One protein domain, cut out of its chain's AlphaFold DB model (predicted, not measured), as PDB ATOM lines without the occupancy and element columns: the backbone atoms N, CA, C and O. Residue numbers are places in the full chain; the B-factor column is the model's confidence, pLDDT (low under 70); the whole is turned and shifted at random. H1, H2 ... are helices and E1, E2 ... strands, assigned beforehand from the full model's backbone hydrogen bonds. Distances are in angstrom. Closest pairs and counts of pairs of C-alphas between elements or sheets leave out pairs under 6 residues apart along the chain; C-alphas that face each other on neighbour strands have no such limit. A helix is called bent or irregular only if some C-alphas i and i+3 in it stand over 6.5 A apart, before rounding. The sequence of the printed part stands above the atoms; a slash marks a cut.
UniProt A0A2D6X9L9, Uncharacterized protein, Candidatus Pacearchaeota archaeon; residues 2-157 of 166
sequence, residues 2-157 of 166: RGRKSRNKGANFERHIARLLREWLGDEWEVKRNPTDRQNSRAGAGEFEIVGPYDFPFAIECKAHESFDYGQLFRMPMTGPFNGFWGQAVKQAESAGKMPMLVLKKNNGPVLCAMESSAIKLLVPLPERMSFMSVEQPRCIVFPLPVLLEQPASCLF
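AT A GLANCE: This is residues 2 to 157 of the 166 residues of an uncharacterized protein of Candidatus Pacearchaeota archaeon (UniProt A0A2D6X9L9). A strongly twisted sheet of five strands, E3 E4 E5 E7 E6, forms the core, with H3 over one face and the long helix H1 slanting over the other, where H4 and H5 also lie. The small hairpin of E1 and E2 packs on H1 near the sheet's E3 edge. The printed part has 156 residues with six named helices and seven named strands, in the order H1 E1 E2 E3 H2 H3 E4 E5 H4 E6 E7 H5 H6. The large sheet is mixed, the small one antiparallel, and the class is mixed, helices and strands. The whole is compact, with a radius of gyration of the C-alphas of 14.9 A and a rounded outline of 44 by 40 by 29 A.

IN THESE COORDINATES: In the large sheet E3 is residues 58 to 64, 18.9 A long, E4 99 to 105, 20.0 A, E5 112 to 116, E7 140 to 144 and E6 133 to 135. H1, residues 2 to 25, spans 35.2 A from C-alpha 2 at (77.120, 66.338, 65.196) to C-alpha 25 at (104.587, 85.786, 55.013). H1 is neither bent nor irregular, but only just: C-alphas 2 and 5 are 6.0 A apart. H3, residues 81 to 96, is 23.2 A long. The shorter helices are H2, 70 to 74, H4, 117 to 123, H5, 145 to 149, and H6, 153 to 156, which ends at C-alpha 156 (100.279, 91.714, 47.937). H4 is only just irregular, with C-alphas 118 and 121 6.9 A apart. E1 is residues 30 to 33 and E2 48 to 51.

HOW THE PARTS SIT: E3 and E4 are parallel, with N 61 and O 101 2.9 A apart; E4 and E5 are an antiparallel hairpin, with N 102 and O 114 at 2.9 A. E7 is antiparallel to E5, N 113 to O 143 2.8 A, and to E6, N 135 to O 140 3.3 A. E3, H2 H3, E4 form a strand-helix-strand unit, parallel neighbours with helices between; E5, H4, E6 form a split one, with E7 between its strands; both crossovers are right-handed. The helices on both faces make three layers, H1 and H4 opposite H3. H3 is over E3 and E4 at a height over the sheet of 7.7 A, its closest C-alphas to E3 being Ala 93 and Ala 59, 4.9 A. H1 is over the same strands at 8.2 A, slantwise at 36 degrees to E3 on the local plane, with Gly 10 and Ala 64 the closest C-alphas, 6.0 A. H5 is on the same face as H1, and H2 only grazes the sheet. H4 and H6 only just touch, with 3 pairs of C-alphas within 8 A, the closest Leu 122 and Cys 155, 5.3 A. E1 and E2 are an antiparallel hairpin, N 30 to O 51 2.8 A; the closest C-alphas of H1 and E1 are Arg 22 and Val 31, 6.2 A. Every O i to N i+4 pair is within hydrogen-bond range in H3 and H5, against 19 of 20 in H1, 0 of 1 in H2 with 2 of 2 O i to N i+3 pairs, and 0 of 3 in H4 with 3 of 4; H6 is too short for an O i to N i+4 pair.

THE WHOLE: The C-alphas farthest apart, Arg 2 and Pro 125, are 43.8 A apart. The printed part has no cut, and its one long link is E1 to E2, residues 34 to 47. The mean pLDDT of the printed part is 81.4; residues 2 to 6, 36 to 45, 121 to 138 and 157 are under 70.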
ATOM      1  N   ARG A   2      76.597  65.839  66.499       49.28
ATOM      2  CA  ARG A   2      77.120  66.338  65.196       49.28
ATOM      3  C   ARG A   2      77.892  67.674  65.252       49.28
ATOM      4  O   ARG A   2      78.842  67.851  64.499       49.28
ATOM      5  N   GLY A   3      77.563  68.579  66.181       54.16
ATOM      6  CA  GLY A   3      78.183  69.914  66.245       54.16
ATOM      7  C   GLY A   3      79.659  69.940  66.671       54.16
ATOM      8  O   GLY A   3      80.425  70.764  66.181       54.16
ATOM      9  N   ARG A   4      80.098  69.015  67.540       61.91
ATOM     10  CA  ARG A   4      81.473  69.015  68.086       61.91
ATOM     11  C   ARG A   4      82.520  68.610  67.042       61.91
ATOM     12  O   ARG A   4      83.573  69.232  66.964       61.91
ATOM     13  N   LYS A   5      82.211  67.611  66.204       62.66
ATOM     14  CA  LYS A   5      83.105  67.167  65.118       62.66
ATOM     15  C   LYS A   5      83.274  68.248  64.042       62.66
ATOM     16  O   LYS A   5      84.392  68.478  63.599       62.66
ATOM     17  N   SER A   6      82.189  68.942  63.687       62.50
ATOM     18  CA  SER A   6      82.230  70.056  62.728       62.50
ATOM     19  C   SER A   6      83.086  71.225  63.240       62.50
ATOM     20  O   SER A   6      83.989  71.678  62.540       62.50
ATOM     21  N   ARG A   7      82.905  71.627  64.509       71.06
ATOM     22  CA  ARG A   7      83.720  72.675  65.158       71.06
ATOM     23  C   ARG A   7      85.210  72.331  65.203       71.06
ATOM     24  O   ARG A   7      86.040  73.157  64.848       71.06
ATOM     25  N   ASN A   8      85.553  71.097  65.576       79.06
ATOM     26  CA  ASN A   8      86.950  70.652  65.603       79.06
ATOM     27  C   ASN A   8      87.587  70.657  64.207       79.06
ATOM     28  O   ASN A   8      88.760  70.997  64.069       79.06
ATOM     29  N   LYS A   9      86.822  70.291  63.174       78.75
ATOM     30  CA  LYS A   9      87.279  70.314  61.782       78.75
ATOM     31  C   LYS A   9      87.549  71.742  61.296       78.75
ATOM     32  O   LYS A   9      88.587  71.951  60.675       78.75
ATOM     33  N   GLY A  10      86.660  72.690  61.603       82.12
ATOM     34  CA  GLY A  10      86.869  74.117  61.328       82.12
ATOM     35  C   GLY A  10      88.143  74.632  61.996       82.12
ATOM     36  O   GLY A  10      89.079  75.024  61.309       82.12
ATOM     37  N   ALA A  11      88.263  74.429  63.310       86.62
ATOM     38  CA  ALA A  11      89.436  74.858  64.068       86.62
ATOM     39  C   ALA A  11      90.754  74.214  63.584       86.62
ATOM     40  O   ALA A  11      91.801  74.857  63.594       86.62
ATOM     41  N   ASN A  12      90.729  72.942  63.165       91.44
ATOM     42  CA  ASN A  12      91.888  72.281  62.551       91.44
ATOM     43  C   ASN A  12      92.258  72.911  61.206       91.44
ATOM     44  O   ASN A  12      93.441  73.057  60.909       91.44
ATOM     45  N   PHE A  13      91.260  73.262  60.397       93.50
ATOM     46  CA  PHE A  13      91.490  73.900  59.111       93.50
ATOM     47  C   PHE A  13      92.063  75.306  59.280       93.50
ATOM     48  O   PHE A  13      93.103  75.587  58.701       93.50
ATOM     49  N   GLU A  14      91.487  76.134  60.150       94.25
ATOM     50  CA  GLU A  14      92.023  77.465  60.457       94.25
ATOM     51  C   GLU A  14      93.456  77.401  61.003       94.25
ATOM     52  O   GLU A  14      94.306  78.186  60.602       94.25
ATOM     53  N   ARG A  15      93.768  76.441  61.890       94.50
ATOM     54  CA  ARG A  15      95.150  76.232  62.370       94.50
ATOM     55  C   ARG A  15      96.109  75.889  61.238       94.50
ATOM     56  O   ARG A  15      97.242  76.359  61.237       94.50
ATOM     57  N   HIS A  16      95.665  75.052  60.305       95.38
ATOM     58  CA  HIS A  16      96.463  74.695  59.143       95.38
ATOM     59  C   HIS A  16      96.718  75.909  58.246       95.38
ATOM     60  O   HIS A  16      97.866  76.129  57.873       95.38
ATOM     61  N   ILE A  17      95.694  76.721  57.968       96.50
ATOM     62  CA  ILE A  17      95.841  77.951  57.178       96.50
ATOM     63  C   ILE A  17      96.736  78.966  57.895       96.50
ATOM     64  O   ILE A  17      97.643  79.496  57.269       96.50
ATOM     65  N   ALA A  18      96.585  79.163  59.208       95.38
ATOM     66  CA  ALA A  18      97.471  80.040  59.977       95.38
ATOM     67  C   ALA A  18      98.944  79.623  59.870       95.38
ATOM     68  O   ALA A  18      99.813  80.480  59.766       95.38
ATOM     69  N   ARG A  19      99.236  78.313  59.883       96.12
ATOM     70  CA  ARG A  19     100.602  77.809  59.680       96.12
ATOM     71  C   ARG A  19     101.125  78.172  58.289       96.12
ATOM     72  O   ARG A  19     102.213  78.724  58.200       96.12
ATOM     73  N   LEU A  20     100.343  77.898  57.243       96.44
ATOM     74  CA  LEU A  20     100.728  78.213  55.863       96.44
ATOM     75  C   LEU A  20     100.951  79.717  55.661       96.44
ATOM     76  O   LEU A  20     101.908  80.102  55.007       96.44
ATOM     77  N   LEU A  21     100.103  80.561  56.256       95.38
ATOM     78  CA  LEU A  21     100.253  82.014  56.187       95.38
ATOM     79  C   LEU A  21     101.536  82.496  56.867       95.38
ATOM     80  O   LEU A  21     102.206  83.346  56.305       95.38
ATOM     81  N   ARG A  22     101.913  81.950  58.033       95.19
ATOM     82  CA  ARG A  22     103.190  82.311  58.685       95.19
ATOM     83  C   ARG A  22     104.390  81.911  57.843       95.19
ATOM     84  O   ARG A  22     105.296  82.710  57.666       95.19
ATOM     85  N   GLU A  23     104.378  80.686  57.321       95.56
ATOM     86  CA  GLU A  23     105.452  80.185  56.457       95.56
ATOM     87  C   GLU A  23     105.600  81.039  55.196       95.56
ATOM     88  O   GLU A  23     106.712  81.303  54.757       95.56
ATOM     89  N   TRP A  24     104.480  81.490  54.634       94.44
ATOM     90  CA  TRP A  24     104.459  82.291  53.417       94.44
ATOM     91  C   TRP A  24     104.831  83.762  53.633       94.44
ATOM     92  O   TRP A  24     105.566  84.331  52.831       94.44
ATOM     93  N   LEU A  25     104.325  84.381  54.700       93.06
ATOM     94  CA  LEU A  25     104.587  85.786  55.013       93.06
ATOM     95  C   LEU A  25     105.997  86.002  55.587       93.06
ATOM     96  O   LEU A  25     106.575  87.068  55.389       93.06
ATOM     97  N   GLY A  26     106.558  84.995  56.261       94.00
ATOM     98  CA  GLY A  26     107.878  85.056  56.883       94.00
ATOM     99  C   GLY A  26     107.865  85.601  58.315       94.00
ATOM    100  O   GLY A  26     106.826  85.967  58.864       94.00
ATOM    101  N   ASP A  27     109.050  85.639  58.927       93.56
ATOM    102  CA  ASP A  27     109.227  85.853  60.373       93.56
ATOM    103  C   ASP A  27     108.900  87.277  60.855       93.56
ATOM    104  O   ASP A  27     108.699  87.498  62.048       93.56
ATOM    105  N   GLU A  28     108.817  88.246  59.940       92.38
ATOM    106  CA  GLU A  28     108.436  89.633  60.252       92.38
ATOM    107  C   GLU A  28     106.921  89.808  60.458       92.38
ATOM    108  O   GLU A  28     106.462  90.890  60.828       92.38
ATOM    109  N   TRP A  29     106.139  88.749  60.225       93.19
ATOM    110  CA  TRP A  29     104.686  88.757  60.328       93.19
ATOM    111  C   TRP A  29     104.183  87.900  61.486       93.19
ATOM    112  O   TRP A  29     104.560  86.744  61.677       93.19
ATOM    113  N   GLU A  30     103.216  88.439  62.214       94.12
ATOM    114  CA  GLU A  30     102.454  87.724  63.219       94.12
ATOM    115  C   GLU A  30     101.075  87.337  62.671       94.12
ATOM    116  O   GLU A  30     100.310  88.183  62.217       94.12
ATOM    117  N   VAL A  31     100.730  86.044  62.754       94.00
ATOM    118  CA  VAL A  31      99.414  85.514  62.354       94.00
ATOM    119  C   VAL A  31      98.736  84.848  63.550       94.00
ATOM    120  O   VAL A  31      99.088  83.724  63.955       94.00
ATOM    121  N   LYS A  32      97.720  85.527  64.082       91.38
ATOM    122  CA  LYS A  32      96.883  85.091  65.203       91.38
ATOM    123  C   LYS A  32      95.489  84.720  64.710       91.38
ATOM    124  O   LYS A  32      94.927  85.373  63.846       91.38
ATOM    125  N   ARG A  33      94.909  83.654  65.268       90.56
ATOM    126  CA  ARG A  33      93.500  83.301  65.018       90.56
ATOM    127  C   ARG A  33      92.598  84.189  65.863       90.56
ATOM    128  O   ARG A  33      92.785  84.239  67.079       90.56
ATOM    129  N   ASN A  34      91.600  84.799  65.238       85.00
ATOM    130  CA  ASN A  34      90.592  85.571  65.945       85.00
ATOM    131  C   ASN A  34      89.643  84.635  66.702       85.00
ATOM    132  O   ASN A  34      89.177  83.636  66.143       85.00
ATOM    133  N   PRO A  35      89.321  84.940  67.969       76.31
ATOM    134  CA  PRO A  35      88.202  84.315  68.658       76.31
ATOM    135  C   PRO A  35      86.912  84.486  67.845       76.31
ATOM    136  O   PRO A  35      86.679  85.554  67.282       76.31
ATOM    137  N   THR A  36      86.063  83.455  67.791       68.88
ATOM    138  CA  THR A  36      84.843  83.444  66.959       68.88
ATOM    139  C   THR A  36      83.897  84.622  67.244       68.88
ATOM    140  O   THR A  36      83.192  85.087  66.358       68.88
ATOM    141  N   ASP A  37      83.900  85.141  68.471       62.16
ATOM    142  CA  ASP A  37      83.122  86.302  68.915       62.16
ATOM    143  C   ASP A  37      83.659  87.652  68.405       62.16
ATOM    144  O   ASP A  37      82.924  88.640  68.414       62.16
ATOM    145  N   ARG A  38      84.903  87.712  67.914       61.31
ATOM    146  CA  ARG A  38      85.546  88.946  67.422       61.31
ATOM    147  C   ARG A  38      85.573  89.081  65.899       61.31
ATOM    148  O   ARG A  38      85.846  90.178  65.413       61.31
ATOM    149  N   GLN A  39      85.191  88.026  65.173       64.81
ATOM    150  CA  GLN A  39      85.271  87.901  63.705       64.81
ATOM    151  C   GLN A  39      84.398  88.891  62.911       64.81
ATOM    152  O   GLN A  39      84.561  89.020  61.700       64.81
ATOM    153  N   ASN A  40      83.481  89.597  63.585       59.47
ATOM    154  CA  ASN A  40      82.596  90.615  62.997       59.47
ATOM    155  C   ASN A  40      82.915  92.046  63.473       59.47
ATOM    156  O   ASN A  40      82.134  92.965  63.236       59.47
ATOM    157  N   SER A  41      84.009  92.238  64.213       58.88
ATOM    158  CA  SER A  41      84.420  93.555  64.709       58.88
ATOM    159  C   SER A  41      85.429  94.206  63.764       58.88
ATOM    160  O   SER A  41      86.238  93.512  63.157       58.88
ATOM    161  N   ARG A  42      85.443  95.545  63.686       55.47
ATOM    162  CA  ARG A  42      86.437  96.294  62.884       55.47
ATOM    163  C   ARG A  42      87.886  95.912  63.208       55.47
ATOM    164  O   ARG A  42      88.718  95.895  62.314       55.47
ATOM    165  N   ALA A  43      88.172  95.593  64.473       51.22
ATOM    166  CA  ALA A  43      89.508  95.244  64.954       51.22
ATOM    167  C   ALA A  43      89.870  93.755  64.775       51.22
ATOM    168  O   ALA A  43      90.999  93.372  65.050       51.22
ATOM    169  N   GLY A  44      88.928  92.909  64.345       57.31
ATOM    170  CA  GLY A  44      89.112  91.457  64.284       57.31
ATOM    171  C   GLY A  44      88.333  90.796  63.155       57.31
ATOM    172  O   GLY A  44      87.908  89.658  63.312       57.31
ATOM    173  N   ALA A  45      88.080  91.503  62.052       66.31
ATOM    174  CA  ALA A  45      87.271  90.972  60.964       66.31
ATOM    175  C   ALA A  45      87.947  89.773  60.290       66.31
ATOM    176  O   ALA A  45      89.127  89.819  59.937       66.31
ATOM    177  N   GLY A  46      87.167  88.714  60.083       81.88
ATOM    178  CA  GLY A  46      87.658  87.451  59.542       81.88
ATOM    179  C   GLY A  46      88.356  86.573  60.585       81.88
ATOM    180  O   GLY A  46      88.371  86.844  61.786       81.88
ATOM    181  N   GLU A  47      88.932  85.477  60.109       87.19
ATOM    182  CA  GLU A  47      89.460  84.378  60.923       87.19
ATOM    183  C   GLU A  47      90.818  84.686  61.569       87.19
ATOM    184  O   GLU A  47      91.203  84.017  62.535       87.19
ATOM    185  N   PHE A  48      91.553  85.676  61.053       91.25
ATOM    186  CA  PHE A  48      92.915  85.978  61.488       91.25
ATOM    187  C   PHE A  48      93.155  87.473  61.703       91.25
ATOM    188  O   PHE A  48      92.738  88.310  60.906       91.25
ATOM    189  N   GLU A  49      93.902  87.783  62.756       90.81
ATOM    190  CA  GLU A  49      94.612  89.044  62.936       90.81
ATOM    191  C   GLU A  49      96.035  88.845  62.400       90.81
ATOM    192  O   GLU A  49      96.743  87.923  62.820       90.81
ATOM    193  N   ILE A  50      96.413  89.668  61.419       91.62
ATOM    194  CA  ILE A  50      97.700  89.593  60.724       91.62
ATOM    195  C   ILE A  50      98.368  90.958  60.837       91.62
ATOM    196  O   ILE A  50      97.830  91.945  60.332       91.62
ATOM    197  N   VAL A  51      99.512  90.993  61.515       91.19
ATOM    198  CA  VAL A  51     100.284  92.206  61.811       91.19
ATOM    199  C   VAL A  51     101.701  92.007  61.296       91.19
ATOM    200  O   VAL A  51     102.269  90.935  61.470       91.19
ATOM    201  N   GLY A  52     102.276  93.023  60.667       90.25
ATOM    202  CA  GLY A  52     103.626  92.955  60.122       90.25
ATOM    203  C   GLY A  52     104.133  94.333  59.702       90.25
ATOM    204  O   GLY A  52     103.567  95.341  60.129       90.25
ATOM    205  N   PRO A  53     105.184  94.396  58.868       88.81
ATOM    206  CA  PRO A  53     105.776  95.656  58.414       88.81
ATOM    207  C   PRO A  53     104.839  96.513  57.545       88.81
ATOM    208  O   PRO A  53     105.060  97.716  57.422       88.81
ATOM    209  N   TYR A  54     103.794  95.915  56.966       87.81
ATOM    210  CA  TYR A  54     102.795  96.590  56.135       87.81
ATOM    211  C   TYR A  54     101.374  96.163  56.521       87.81
ATOM    212  O   TYR A  54     101.168  95.133  57.167       87.81
ATOM    213  N   ASP A  55     100.374  96.923  56.075       86.56
ATOM    214  CA  ASP A  55      98.973  96.557  56.273       86.56
ATOM    215  C   ASP A  55      98.599  95.342  55.418       86.56
ATOM    216  O   ASP A  55      98.637  95.380  54.188       86.56
ATOM    217  N   PHE A  56      98.191  94.250  56.072       89.50
ATOM    218  CA  PHE A  56      97.697  93.070  55.365       89.50
ATOM    219  C   PHE A  56      96.345  93.359  54.692       89.50
ATOM    220  O   PHE A  56      95.365  93.624  55.407       89.50
ATOM    221  N   PRO A  57      96.242  93.254  53.352       89.00
ATOM    222  CA  PRO A  57      95.136  93.853  52.611       89.00
ATOM    223  C   PRO A  57      93.855  93.010  52.601       89.00
ATOM    224  O   PRO A  57      92.838  93.478  52.095       89.00
ATOM    225  N   PHE A  58      93.865  91.789  53.156       91.06
ATOM    226  CA  PHE A  58      92.702  90.896  53.132       91.06
ATOM    227  C   PHE A  58      92.060  90.671  54.498       91.06
ATOM    228  O   PHE A  58      92.742  90.559  55.517       91.06
ATOM    229  N   ALA A  59      90.736  90.518  54.491       92.31
ATOM    230  CA  ALA A  59      90.009  89.799  55.530       92.31
ATOM    231  C   ALA A  59      89.781  88.362  55.044       92.31
ATOM    232  O   ALA A  59      89.216  88.145  53.968       92.31
ATOM    233  N   ILE A  60      90.263  87.385  55.815       94.00
ATOM    234  CA  ILE A  60      90.260  85.975  55.415       94.00
ATOM    235  C   ILE A  60      89.116  85.237  56.103       94.00
ATOM    236  O   ILE A  60      89.054  85.210  57.328       94.00
ATOM    237  N   GLU A  61      88.283  84.557  55.321       94.56
ATOM    238  CA  GLU A  61      87.262  83.620  55.794       94.56
ATOM    239  C   GLU A  61      87.684  82.177  55.474       94.56
ATOM    240  O   GLU A  61      88.145  81.891  54.366       94.56
ATOM    241  N   CYS A  62      87.510  81.238  56.412       94.75
ATOM    242  CA  CYS A  62      87.908  79.837  56.235       94.75
ATOM    243  C   CYS A  62      86.702  78.892  56.240       94.75
ATOM    244  O   CYS A  62      85.968  78.794  57.221       94.75
ATOM    245  N   LYS A  63      86.517  78.091  55.180       93.75
ATOM    246  CA  LYS A  63      85.418  77.105  55.105       93.75
ATOM    247  C   LYS A  63      85.883  75.705  54.726       93.75
ATOM    248  O   LYS A  63      86.173  75.406  53.573       93.75
ATOM    249  N   ALA A  64      85.838  74.782  55.687       93.19
ATOM    250  CA  ALA A  64      85.972  73.348  55.426       93.19
ATOM    251  C   ALA A  64      84.597  72.663  55.479       93.19
ATOM    252  O   ALA A  64      84.201  72.127  56.520       93.19
ATOM    253  N   HIS A  65      83.866  72.631  54.364       89.19
ATOM    254  CA  HIS A  65      82.460  72.208  54.337       89.19
ATOM    255  C   HIS A  65      82.230  70.985  53.437       89.19
ATOM    256  O   HIS A  65      82.715  70.928  52.317       89.19
ATOM    257  N   GLU A  66      81.489  69.986  53.921       89.25
ATOM    258  CA  GLU A  66      81.247  68.738  53.173       89.25
ATOM    259  C   GLU A  66      80.311  68.937  51.975       89.25
ATOM    260  O   GLU A  66      80.556  68.392  50.907       89.25
ATOM    261  N   SER A  67      79.279  69.771  52.138       88.56
ATOM    262  CA  SER A  67      78.318  70.103  51.074       88.56
ATOM    263  C   SER A  67      78.840  71.112  50.043       88.56
ATOM    264  O   SER A  67      78.105  71.477  49.126       88.56
ATOM    265  N   PHE A  68      80.068  71.617  50.216       89.75
ATOM    266  CA  PHE A  68      80.718  72.381  49.158       89.75
ATOM    267  C   PHE A  68      81.129  71.413  48.051       89.75
ATOM    268  O   PHE A  68      81.719  70.366  48.322       89.75
ATOM    269  N   ASP A  69      80.807  71.768  46.815       88.56
ATOM    270  CA  ASP A  69      81.145  70.973  45.648       88.56
ATOM    271  C   ASP A  69      81.754  71.856  44.563       88.56
ATOM    272  O   ASP A  69      81.244  72.941  44.294       88.56
ATOM    273  N   TYR A  70      82.828  71.386  43.925       87.19
ATOM    274  CA  TYR A  70      83.533  72.147  42.892       87.19
ATOM    275  C   TYR A  70      82.630  72.490  41.704       87.19
ATOM    276  O   TYR A  70      82.775  73.562  41.127       87.19
ATOM    277  N   GLY A  71      81.636  71.644  41.400       85.38
ATOM    278  CA  GLY A  71      80.628  71.909  40.377       85.38
ATOM    279  C   GLY A  71      79.845  73.206  40.607       85.38
ATOM    280  O   GLY A  71      79.349  73.791  39.650       85.38
ATOM    281  N   GLN A  72      79.750  73.688  41.853       85.31
ATOM    282  CA  GLN A  72      79.067  74.944  42.193       85.31
ATOM    283  C   GLN A  72      79.785  76.174  41.637       85.31
ATOM    284  O   GLN A  72      79.123  77.170  41.363       85.31
ATOM    285  N   LEU A  73      81.106  76.090  41.444       83.06
ATOM    286  CA  LEU A  73      81.906  77.176  40.879       83.06
ATOM    287  C   LEU A  73      81.598  77.395  39.386       83.06
ATOM    288  O   LEU A  73      81.791  78.489  38.879       83.06
ATOM    289  N   PHE A  74      81.084  76.368  38.701       80.50
ATOM    290  CA  PHE A  74      80.779  76.388  37.265       80.50
ATOM    291  C   PHE A  74      79.302  76.688  36.957       80.50
ATOM    292  O   PHE A  74      78.870  76.561  35.812       80.50
ATOM    293  N   ARG A  75      78.488  77.028  37.965       78.62
ATOM    294  CA  ARG A  75      77.055  77.310  37.790       78.62
ATOM    295  C   ARG A  75      76.793  78.808  37.777       78.62
ATOM    296  O   ARG A  75      77.279  79.520  38.649       78.62
ATOM    297  N   MET A  76      75.957  79.244  36.834       76.00
ATOM    298  CA  MET A  76      75.481  80.622  36.720       76.00
ATOM    299  C   MET A  76      73.945  80.658  36.820       76.00
ATOM    300  O   MET A  76      73.286  80.023  35.995       76.00
ATOM    301  N   PRO A  77      73.360  81.364  37.810       73.94
ATOM    302  CA  PRO A  77      74.037  82.036  38.928       73.94
ATOM    303  C   PRO A  77      74.726  81.033  39.869       73.94
ATOM    304  O   PRO A  77      74.376  79.848  39.887       73.94
ATOM    305  N   MET A  78      75.683  81.498  40.681       73.62
ATOM    306  CA  MET A  78      76.285  80.630  41.694       73.62
ATOM    307  C   MET A  78      75.228  80.123  42.668       73.62
ATOM    308  O   MET A  78      74.392  80.872  43.173       73.62
ATOM    309  N   THR A  79      75.293  78.832  42.977       79.12
ATOM    310  CA  THR A  79      74.327  78.171  43.855       79.12
ATOM    311  C   THR A  79      75.023  77.416  44.975       79.12
ATOM    312  O   THR A  79      76.216  77.119  44.926       79.12
ATOM    313  N   GLY A  80      74.250  77.083  46.006       86.44
ATOM    314  CA  GLY A  80      74.727  76.269  47.113       86.44
ATOM    315  C   GLY A  80      75.619  77.030  48.100       86.44
ATOM    316  O   GLY A  80      75.612  78.264  48.139       86.44
ATOM    317  N   PRO A  81      76.369  76.297  48.941       89.38
ATOM    318  CA  PRO A  81      77.103  76.876  50.060       89.38
ATOM    319  C   PRO A  81      78.157  77.907  49.654       89.38
ATOM    320  O   PRO A  81      78.371  78.856  50.403       89.38
ATOM    321  N   PHE A  82      78.773  77.769  48.472       90.38
ATOM    322  CA  PHE A  82      79.808  78.699  48.015       90.38
ATOM    323  C   PHE A  82      79.322  80.154  47.970       90.38
ATOM    324  O   PHE A  82      80.001  81.031  48.495       90.38
ATOM    325  N   ASN A  83      78.114  80.406  47.449       87.94
ATOM    326  CA  ASN A  83      77.544  81.756  47.397       87.94
ATOM    327  C   ASN A  83      77.394  82.373  48.801       87.94
ATOM    328  O   ASN A  83      77.747  83.527  49.035       87.94
ATOM    329  N   GLY A  84      76.931  81.576  49.769       88.69
ATOM    330  CA  GLY A  84      76.796  82.018  51.158       88.69
ATOM    331  C   GLY A  84      78.139  82.257  51.851       88.69
ATOM    332  O   GLY A  84      78.243  83.158  52.681       88.69
ATOM    333  N   PHE A  85      79.164  81.471  51.519       92.12
ATOM    334  CA  PHE A  85      80.518  81.639  52.051       92.12
ATOM    335  C   PHE A  85      81.196  82.880  51.483       92.12
ATOM    336  O   PHE A  85      81.765  83.661  52.238       92.12
ATOM    337  N   TRP A  86      81.081  83.098  50.174       91.69
ATOM    338  CA  TRP A  86      81.623  84.289  49.539       91.69
ATOM    339  C   TRP A  86      80.953  85.562  50.063       91.69
ATOM    340  O   TRP A  86      81.635  86.513  50.432       91.69
ATOM    341  N   GLY A  87      79.624  85.555  50.211       89.75
ATOM    342  CA  GLY A  87      78.903  86.682  50.806       89.75
ATOM    343  C   GLY A  87      79.310  86.991  52.254       89.75
ATOM    344  O   GLY A  87      79.226  88.143  52.668       89.75
ATOM    345  N   GLN A  88      79.764  85.996  53.029       89.00
ATOM    346  CA  GLN A  88      80.335  86.224  54.368       89.00
ATOM    347  C   GLN A  88      81.704  86.902  54.282       89.00
ATOM    348  O   GLN A  88      81.905  87.917  54.946       89.00
ATOM    349  N   ALA A  89      82.594  86.394  53.424       91.81
ATOM    350  CA  ALA A  89      83.922  86.969  53.221       91.81
ATOM    351  C   ALA A  89      83.849  88.441  52.779       91.81
ATOM    352  O   ALA A  89      84.543  89.285  53.338       91.81
ATOM    353  N   VAL A  90      82.954  88.766  51.836       90.44
ATOM    354  CA  VAL A  90      82.712  90.147  51.379       90.44
ATOM    355  C   VAL A  90      82.276  91.045  52.533       90.44
ATOM    356  O   VAL A  90      82.901  92.072  52.773       90.44
ATOM    357  N   LYS A  91      81.263  90.639  53.309       88.12
ATOM    358  CA  LYS A  91      80.749  91.454  54.421       88.12
ATOM    359  C   LYS A  91      81.797  91.718  55.503       88.12
ATOM    360  O   LYS A  91      81.866  92.824  56.031       88.12
ATOM    361  N   GLN A  92      82.599  90.711  55.851       87.12
ATOM    362  CA  GLN A  92      83.688  90.877  56.818       87.12
ATOM    363  C   GLN A  92      84.742  91.852  56.289       87.12
ATOM    364  O   GLN A  92      85.143  92.766  57.009       87.12
ATOM    365  N   ALA A  93      85.143  91.695  55.027       89.12
ATOM    366  CA  ALA A  93      86.120  92.558  54.380       89.12
ATOM    367  C   ALA A  93      85.651  94.019  54.314       89.12
ATOM    368  O   ALA A  93      86.371  94.907  54.769       89.12
ATOM    369  N   GLU A  94      84.410  94.255  53.878       88.00
ATOM    370  CA  GLU A  94      83.770  95.578  53.869       88.00
ATOM    371  C   GLU A  94      83.764  96.212  55.263       88.00
ATOM    372  O   GLU A  94      84.119  97.380  55.422       88.00
ATOM    373  N   SER A  95      83.420  95.438  56.300       85.00
ATOM    374  CA  SER A  95      83.364  95.950  57.673       85.00
ATOM    375  C   SER A  95      84.719  96.426  58.206       85.00
ATOM    376  O   SER A  95      84.747  97.286  59.086       85.00
ATOM    377  N   ALA A  96      85.822  95.901  57.664       84.25
ATOM    378  CA  ALA A  96      87.190  96.226  58.057       84.25
ATOM    379  C   ALA A  96      87.961  97.064  57.028       84.25
ATOM    380  O   ALA A  96      89.139  97.328  57.245       84.25
ATOM    381  N   GLY A  97      87.329  97.479  55.923       86.69
ATOM    382  CA  GLY A  97      88.012  98.220  54.859       86.69
ATOM    383  C   GLY A  97      89.120  97.416  54.168       86.69
ATOM    384  O   GLY A  97      90.128  97.986  53.763       86.69
ATOM    385  N   LYS A  98      88.958  96.092  54.068       88.44
ATOM    386  CA  LYS A  98      89.904  95.165  53.427       88.44
ATOM    387  C   LYS A  98      89.294  94.525  52.180       88.44
ATOM    388  O   LYS A  98      88.093  94.631  51.944       88.44
ATOM    389  N   MET A  99      90.104  93.810  51.402       89.88
ATOM    390  CA  MET A  99      89.632  92.947  50.316       89.88
ATOM    391  C   MET A  99      89.180  91.571  50.842       89.88
ATOM    392  O   MET A  99      89.777  91.044  51.786       89.88
ATOM    393  N   PRO A 100      88.149  90.943  50.249       91.94
ATOM    394  CA  PRO A 100      87.710  89.616  50.662       91.94
ATOM    395  C   PRO A 100      88.646  88.520  50.152       91.94
ATOM    396  O   PRO A 100      88.974  88.459  48.965       91.94
ATOM    397  N   MET A 101      89.007  87.601  51.045       93.44
ATOM    398  CA  MET A 101      89.673  86.348  50.707       93.44
ATOM    399  C   MET A 101      88.920  85.186  51.355       93.44
ATOM    400  O   MET A 101      88.757  85.133  52.570       93.44
ATOM    401  N   LEU A 102      88.479  84.223  50.552       94.62
ATOM    402  CA  LEU A 102      87.848  83.001  51.038       94.62
ATOM    403  C   LEU A 102      88.776  81.817  50.783       94.62
ATOM    404  O   LEU A 102      89.030  81.444  49.640       94.62
ATOM    405  N   VAL A 103      89.230  81.180  51.857       96.12
ATOM    406  CA  VAL A 103      90.020  79.950  51.805       96.12
ATOM    407  C   VAL A 103      89.108  78.776  52.134       96.12
ATOM    408  O   VAL A 103      88.557  78.675  53.231       96.12
ATOM    409  N   LEU A 104      88.903  77.868  51.183       95.31
ATOM    410  CA  LEU A 104      87.887  76.826  51.315       95.31
ATOM    411  C   LEU A 104      88.321  75.457  50.803       95.31
ATOM    412  O   LEU A 104      89.164  75.338  49.920       95.31
ATOM    413  N   LYS A 105      87.707  74.402  51.347       94.19
ATOM    414  CA  LYS A 105      87.871  73.031  50.850       94.19
ATOM    415  C   LYS A 105      86.670  72.131  51.127       94.19
ATOM    416  O   LYS A 105      85.988  72.266  52.150       94.19
ATOM    417  N   LYS A 106      86.493  71.130  50.261       93.25
ATOM    418  CA  LYS A 106      85.693  69.926  50.537       93.25
ATOM    419  C   LYS A 106      86.510  68.946  51.393       93.25
ATOM    420  O   LYS A 106      87.730  69.066  51.512       93.25
ATOM    421  N   ASN A 107      85.853  67.965  52.017       87.62
ATOM    422  CA  ASN A 107      86.554  66.844  52.658       87.62
ATOM    423  C   ASN A 107      87.515  66.175  51.667       87.62
ATOM    424  O   ASN A 107      87.094  65.830  50.568       87.62
ATOM    425  N   ASN A 108      88.771  65.979  52.082       86.44
ATOM    426  CA  ASN A 108      89.824  65.308  51.306       86.44
ATOM    427  C   ASN A 108      90.103  65.912  49.915       86.44
ATOM    428  O   ASN A 108      90.717  65.255  49.083       86.44
ATOM    429  N   GLY A 109      89.653  67.143  49.657       90.50
ATOM    430  CA  GLY A 109      89.900  67.846  48.401       90.50
ATOM    431  C   GLY A 109      90.990  68.916  48.524       90.50
ATOM    432  O   GLY A 109      91.407  69.241  49.645       90.50
ATOM    433  N   PRO A 110      91.433  69.492  47.391       92.44
ATOM    434  CA  PRO A 110      92.353  70.623  47.392       92.44
ATOM    435  C   PRO A 110      91.786  71.821  48.158       92.44
ATOM    436  O   PRO A 110      90.570  72.051  48.186       92.44
ATOM    437  N   VAL A 111      92.700  72.587  48.757       95.12
ATOM    438  CA  VAL A 111      92.406  73.907  49.318       95.12
ATOM    439  C   VAL A 111      92.387  74.913  48.180       95.12
ATOM    440  O   VAL A 111      93.346  75.009  47.418       95.12
ATOM    441  N   LEU A 112      91.292  75.651  48.075       94.06
ATOM    442  CA  LEU A 112      91.115  76.723  47.112       94.06
ATOM    443  C   LEU A 112      91.194  78.075  47.821       94.06
ATOM    444  O   LEU A 112      90.840  78.189  48.997       94.06
ATOM    445  N   CYS A 113      91.628  79.080  47.077       93.56
ATOM    446  CA  CYS A 113      91.546  80.487  47.416       93.56
ATOM    447  C   CYS A 113      90.582  81.155  46.432       93.56
ATOM    448  O   CYS A 113      90.683  80.937  45.223       93.56
ATOM    449  N   ALA A 114      89.643  81.935  46.952       91.88
ATOM    450  CA  ALA A 114      88.815  82.839  46.176       91.88
ATOM    451  C   ALA A 114      89.103  84.278  46.609       91.88
ATOM    452  O   ALA A 114      89.160  84.567  47.805       91.88
ATOM    453  N   MET A 115      89.291  85.165  45.640       89.81
ATOM    454  CA  MET A 115      89.625  86.577  45.852       89.81
ATOM    455  C   MET A 115      88.847  87.427  44.860       89.81
ATOM    456  O   MET A 115      88.430  86.919  43.819       89.81
ATOM    457  N   GLU A 116      88.661  88.712  45.153       86.19
ATOM    458  CA  GLU A 116      88.053  89.634  44.194       86.19
ATOM    459  C   GLU A 116      88.861  89.665  42.883       86.19
ATOM    460  O   GLU A 116      90.090  89.672  42.909       86.19
ATOM    461  N   SER A 117      88.200  89.692  41.722       78.00
ATOM    462  CA  SER A 117      88.889  89.650  40.421       78.00
ATOM    463  C   SER A 117      89.866  90.814  40.213       78.00
ATOM    464  O   SER A 117      90.838  90.676  39.475       78.00
ATOM    465  N   SER A 118      89.648  91.954  40.876       76.00
ATOM    466  CA  SER A 118      90.567  93.101  40.877       76.00
ATOM    467  C   SER A 118      91.929  92.774  41.511       76.00
ATOM    468  O   SER A 118      92.942  93.351  41.110       76.00
ATOM    469  N   ALA A 119      91.978  91.787  42.412       74.69
ATOM    470  CA  ALA A 119      93.189  91.303  43.067       74.69
ATOM    471  C   ALA A 119      94.070  90.425  42.157       74.69
ATOM    472  O   ALA A 119      95.170  90.052  42.554       74.69
ATOM    473  N   ILE A 120      93.648  90.116  40.921       70.19
ATOM    474  CA  ILE A 120      94.442  89.308  39.976       70.19
ATOM    475  C   ILE A 120      95.816  89.921  39.673       70.19
ATOM    476  O   ILE A 120      96.766  89.199  39.384       70.19
ATOM    477  N   LYS A 121      95.943  91.250  39.792       66.31
ATOM    478  CA  LYS A 121      97.208  91.979  39.619       66.31
ATOM    479  C   LYS A 121      98.291  91.532  40.608       66.31
ATOM    480  O   LYS A 121      99.465  91.685  40.306       66.31
ATOM    481  N   LEU A 122      97.893  90.963  41.748       63.44
ATOM    482  CA  LEU A 122      98.789  90.478  42.802       63.44
ATOM    483  C   LEU A 122      99.390  89.099  42.492       63.44
ATOM    484  O   LEU A 122     100.276  88.649  43.206       63.44
ATOM    485  N   LEU A 123      98.878  88.398  41.475       63.31
ATOM    486  CA  LEU A 123      99.258  87.020  41.141       63.31
ATOM    487  C   LEU A 123     100.225  86.940  39.939       63.31
ATOM    488  O   LEU A 123     100.434  85.860  39.392       63.31
ATOM    489  N   VAL A 124     100.762  88.074  39.475       61.62
ATOM    490  CA  VAL A 124     101.563  88.168  38.244       61.62
ATOM    491  C   VAL A 124     103.068  88.086  38.562       61.62
ATOM    492  O   VAL A 124     103.513  88.806  39.452       61.62
ATOM    493  N   PRO A 125     103.873  87.306  37.807       56.66
ATOM    494  CA  PRO A 125     103.499  86.554  36.610       56.66
ATOM    495  C   PRO A 125     102.715  85.280  36.937       56.66
ATOM    496  O   PRO A 125     103.199  84.379  37.617       56.66
ATOM    497  N   LEU A 126     101.500  85.202  36.384       56.06
ATOM    498  CA  LEU A 126     100.663  84.010  36.467       56.06
ATOM    499  C   LEU A 126     101.433  82.896  35.742       56.06
ATOM    500  O   LEU A 126     101.865  83.128  34.608       56.06
ATOM    501  N   PRO A 127     101.618  81.704  36.332       54.78
ATOM    502  CA  PRO A 127     102.233  80.604  35.606       54.78
ATOM    503  C   PRO A 127     101.470  80.361  34.294       54.78
ATOM    504  O   PRO A 127     100.239  80.310  34.300       54.78
ATOM    505  N   GLU A 128     102.187  80.175  33.176       48.44
ATOM    506  CA  GLU A 128     101.636  80.074  31.803       48.44
ATOM    507  C   GLU A 128     100.532  79.008  31.622       48.44
ATOM    508  O   GLU A 128      99.850  78.967  30.601       48.44
ATOM    509  N   ARG A 129     100.340  78.126  32.610       45.31
ATOM    510  CA  ARG A 129      99.351  77.041  32.614       45.31
ATOM    511  C   ARG A 129      98.234  77.209  33.644       45.31
ATOM    512  O   ARG A 129      97.595  76.224  34.010       45.31
ATOM    513  N   MET A 130      97.976  78.420  34.124       49.53
ATOM    514  CA  MET A 130      96.816  78.664  34.977       49.53
ATOM    515  C   MET A 130      95.571  79.007  34.167       49.53
ATOM    516  O   MET A 130      95.442  80.087  33.596       49.53
ATOM    517  N   SER A 131      94.603  78.097  34.183       48.31
ATOM    518  CA  SER A 131      93.234  78.406  33.783       48.31
ATOM    519  C   SER A 131      92.544  79.157  34.922       48.31
ATOM    520  O   SER A 131      92.198  78.568  35.945       48.31
ATOM    521  N   PHE A 132      92.352  80.464  34.754       52.88
ATOM    522  CA  PHE A 132      91.488  81.249  35.632       52.88
ATOM    523  C   PHE A 132      90.041  81.029  35.233       52.88
ATOM    524  O   PHE A 132      89.690  81.089  34.056       52.88
ATOM    525  N   MET A 133      89.189  80.838  36.230       52.34
ATOM    526  CA  MET A 133      87.764  81.030  36.046       52.34
ATOM    527  C   MET A 133      87.400  82.357  36.696       52.34
ATOM    528  O   MET A 133      87.409  82.480  37.919       52.34
ATOM    529  N   SER A 134      87.137  83.361  35.860       49.16
ATOM    530  CA  SER A 134      86.511  84.606  36.295       49.16
ATOM    531  C   SER A 134      85.006  84.384  36.285       49.16
ATOM    532  O   SER A 134      84.430  84.116  35.230       49.16
ATOM    533  N   VAL A 135      84.375  84.453  37.453       51.47
ATOM    534  CA  VAL A 135      82.918  84.378  37.569       51.47
ATOM    535  C   VAL A 135      82.401  85.814  37.653       51.47
ATOM    536  O   VAL A 135      82.777  86.560  38.553       51.47
ATOM    537  N   GLU A 136      81.576  86.249  36.694       48.62
ATOM    538  CA  GLU A 136      81.119  87.651  36.629       48.62
ATOM    539  C   GLU A 136      80.200  88.041  37.794       48.62
ATOM    540  O   GLU A 136      80.131  89.218  38.155       48.62
ATOM    541  N   GLN A 137      79.553  87.065  38.438       53.19
ATOM    542  CA  GLN A 137      78.876  87.258  39.714       53.19
ATOM    543  C   GLN A 137      79.011  86.029  40.611       53.19
ATOM    544  O   GLN A 137      78.494  84.964  40.267       53.19
ATOM    545  N   PRO A 138      79.641  86.174  41.783       56.16
ATOM    546  CA  PRO A 138      80.343  87.346  42.296       56.16
ATOM    547  C   PRO A 138      81.724  87.472  41.638       56.16
ATOM    548  O   PRO A 138      82.342  86.440  41.400       56.16
ATOM    549  N   ARG A 139      82.182  88.712  41.375       75.25
ATOM    550  CA  ARG A 139      83.480  89.083  40.764       75.25
ATOM    551  C   ARG A 139      84.667  88.513  41.540       75.25
ATOM    552  O   ARG A 139      85.377  89.237  42.237       75.25
ATOM    553  N   CYS A 140      84.844  87.208  41.463       82.56
ATOM    554  CA  CYS A 140      85.888  86.486  42.139       82.56
ATOM    555  C   CYS A 140      86.605  85.574  41.155       82.56
ATOM    556  O   CYS A 140      86.021  85.021  40.216       82.56
ATOM    557  N   ILE A 141      87.896  85.437  41.404       85.81
ATOM    558  CA  ILE A 141      88.736  84.410  40.817       85.81
ATOM    559  C   ILE A 141      88.913  83.316  41.856       85.81
ATOM    560  O   ILE A 141      89.100  83.607  43.038       85.81
ATOM    561  N   VAL A 142      88.847  82.060  41.423       87.56
ATOM    562  CA  VAL A 142      89.063  80.898  42.292       87.56
ATOM    563  C   VAL A 142      90.203  80.064  41.737       87.56
ATOM    564  O   VAL A 142      90.211  79.728  40.555       87.56
ATOM    565  N   PHE A 143      91.161  79.721  42.590       87.88
ATOM    566  CA  PHE A 143      92.359  78.983  42.203       87.88
ATOM    567  C   PHE A 143      92.908  78.154  43.380       87.88
ATOM    568  O   PHE A 143      92.509  78.373  44.526       87.88
ATOM    569  N   PRO A 144      93.780  77.156  43.148       91.50
ATOM    570  CA  PRO A 144      94.382  76.383  44.234       91.50
ATOM    571  C   PRO A 144      95.221  77.268  45.162       91.50
ATOM    572  O   PRO A 144      96.049  78.033  44.685       91.50
ATOM    573  N   LEU A 145      95.073  77.128  46.484       92.00
ATOM    574  CA  LEU A 145      95.853  77.909  47.452       92.00
ATOM    575  C   LEU A 145      97.381  77.819  47.236       92.00
ATOM    576  O   LEU A 145      98.020  78.858  47.365       92.00
ATOM    577  N   PRO A 146      97.984  76.661  46.879       90.62
ATOM    578  CA  PRO A 146      99.425  76.589  46.621       90.62
ATOM    579  C   PRO A 146      99.931  77.599  45.591       90.62
ATOM    580  O   PRO A 146     101.003  78.150  45.782       90.62
ATOM    581  N   VAL A 147      99.126  77.931  44.578       87.00
ATOM    582  CA  VAL A 147      99.481  78.964  43.596       87.00
ATOM    583  C   VAL A 147      99.723  80.316  44.268       87.00
ATOM    584  O   VAL A 147     100.655  81.013  43.885       87.00
ATOM    585  N   LEU A 148      98.894  80.700  45.252       87.75
ATOM    586  CA  LEU A 148      99.095  81.943  46.007       87.75
ATOM    587  C   LEU A 148     100.411  81.887  46.784       87.75
ATOM    588  O   LEU A 148     101.170  82.846  46.783       87.75
ATOM    589  N   LEU A 149     100.649  80.760  47.457       89.31
ATOM    590  CA  LEU A 149     101.779  80.581  48.367       89.31
ATOM    591  C   LEU A 149     103.126  80.471  47.632       89.31
ATOM    592  O   LEU A 149     104.169  80.655  48.248       89.31
ATOM    593  N   GLU A 150     103.106  80.173  46.333       88.44
ATOM    594  CA  GLU A 150     104.279  80.212  45.454       88.44
ATOM    595  C   GLU A 150     104.639  81.642  45.009       88.44
ATOM    596  O   GLU A 150     105.761  81.868  44.556       88.44
ATOM    597  N   GLN A 151     103.725  82.613  45.142       83.44
ATOM    598  CA  GLN A 151     104.023  84.017  44.852       83.44
ATOM    599  C   GLN A 151     104.783  84.657  46.020       83.44
ATOM    600  O   GLN A 151     104.485  84.350  47.177       83.44
ATOM    601  N   PRO A 152     105.713  85.594  45.772       84.50
ATOM    602  CA  PRO A 152     106.272  86.414  46.839       84.50
ATOM    603  C   PRO A 152     105.161  87.163  47.582       84.50
ATOM    604  O   PRO A 152     104.331  87.830  46.964       84.50
ATOM    605  N   ALA A 153     105.156  87.106  48.916       83.00
ATOM    606  CA  ALA A 153     104.176  87.842  49.717       83.00
ATOM    607  C   ALA A 153     104.217  89.360  49.445       83.00
ATOM    608  O   ALA A 153     103.187  90.025  49.537       83.00
ATOM    609  N   SER A 154     105.378  89.899  49.044       79.44
ATOM    610  CA  SER A 154     105.563  91.305  48.657       79.44
ATOM    611  C   SER A 154     104.599  91.762  47.557       79.44
ATOM    612  O   SER A 154     104.130  92.900  47.593       79.44
ATOM    613  N   CYS A 155     104.213  90.865  46.643       76.56
ATOM    614  CA  CYS A 155     103.273  91.160  45.563       76.56
ATOM    615  C   CYS A 155     101.893  91.595  46.077       76.56
ATOM    616  O   CYS A 155     101.171  92.279  45.355       76.56
ATOM    617  N   LEU A 156     101.525  91.252  47.321       73.75
ATOM    618  CA  LEU A 156     100.279  91.714  47.937       73.75
ATOM    619  C   LEU A 156     100.274  93.214  48.263       73.75
ATOM    620  O   LEU A 156      99.204  93.819  48.325       73.75
ATOM    621  N   PHE A 157     101.448  93.801  48.499       68.62
ATOM    622  CA  PHE A 157     101.593  95.150  49.055       68.62
ATOM    623  C   PHE A 157     101.941  96.197  47.994       68.62
ATOM    624  O   PHE A 157     101.710  97.383  48.205       68.62
TER     625      PHE A 157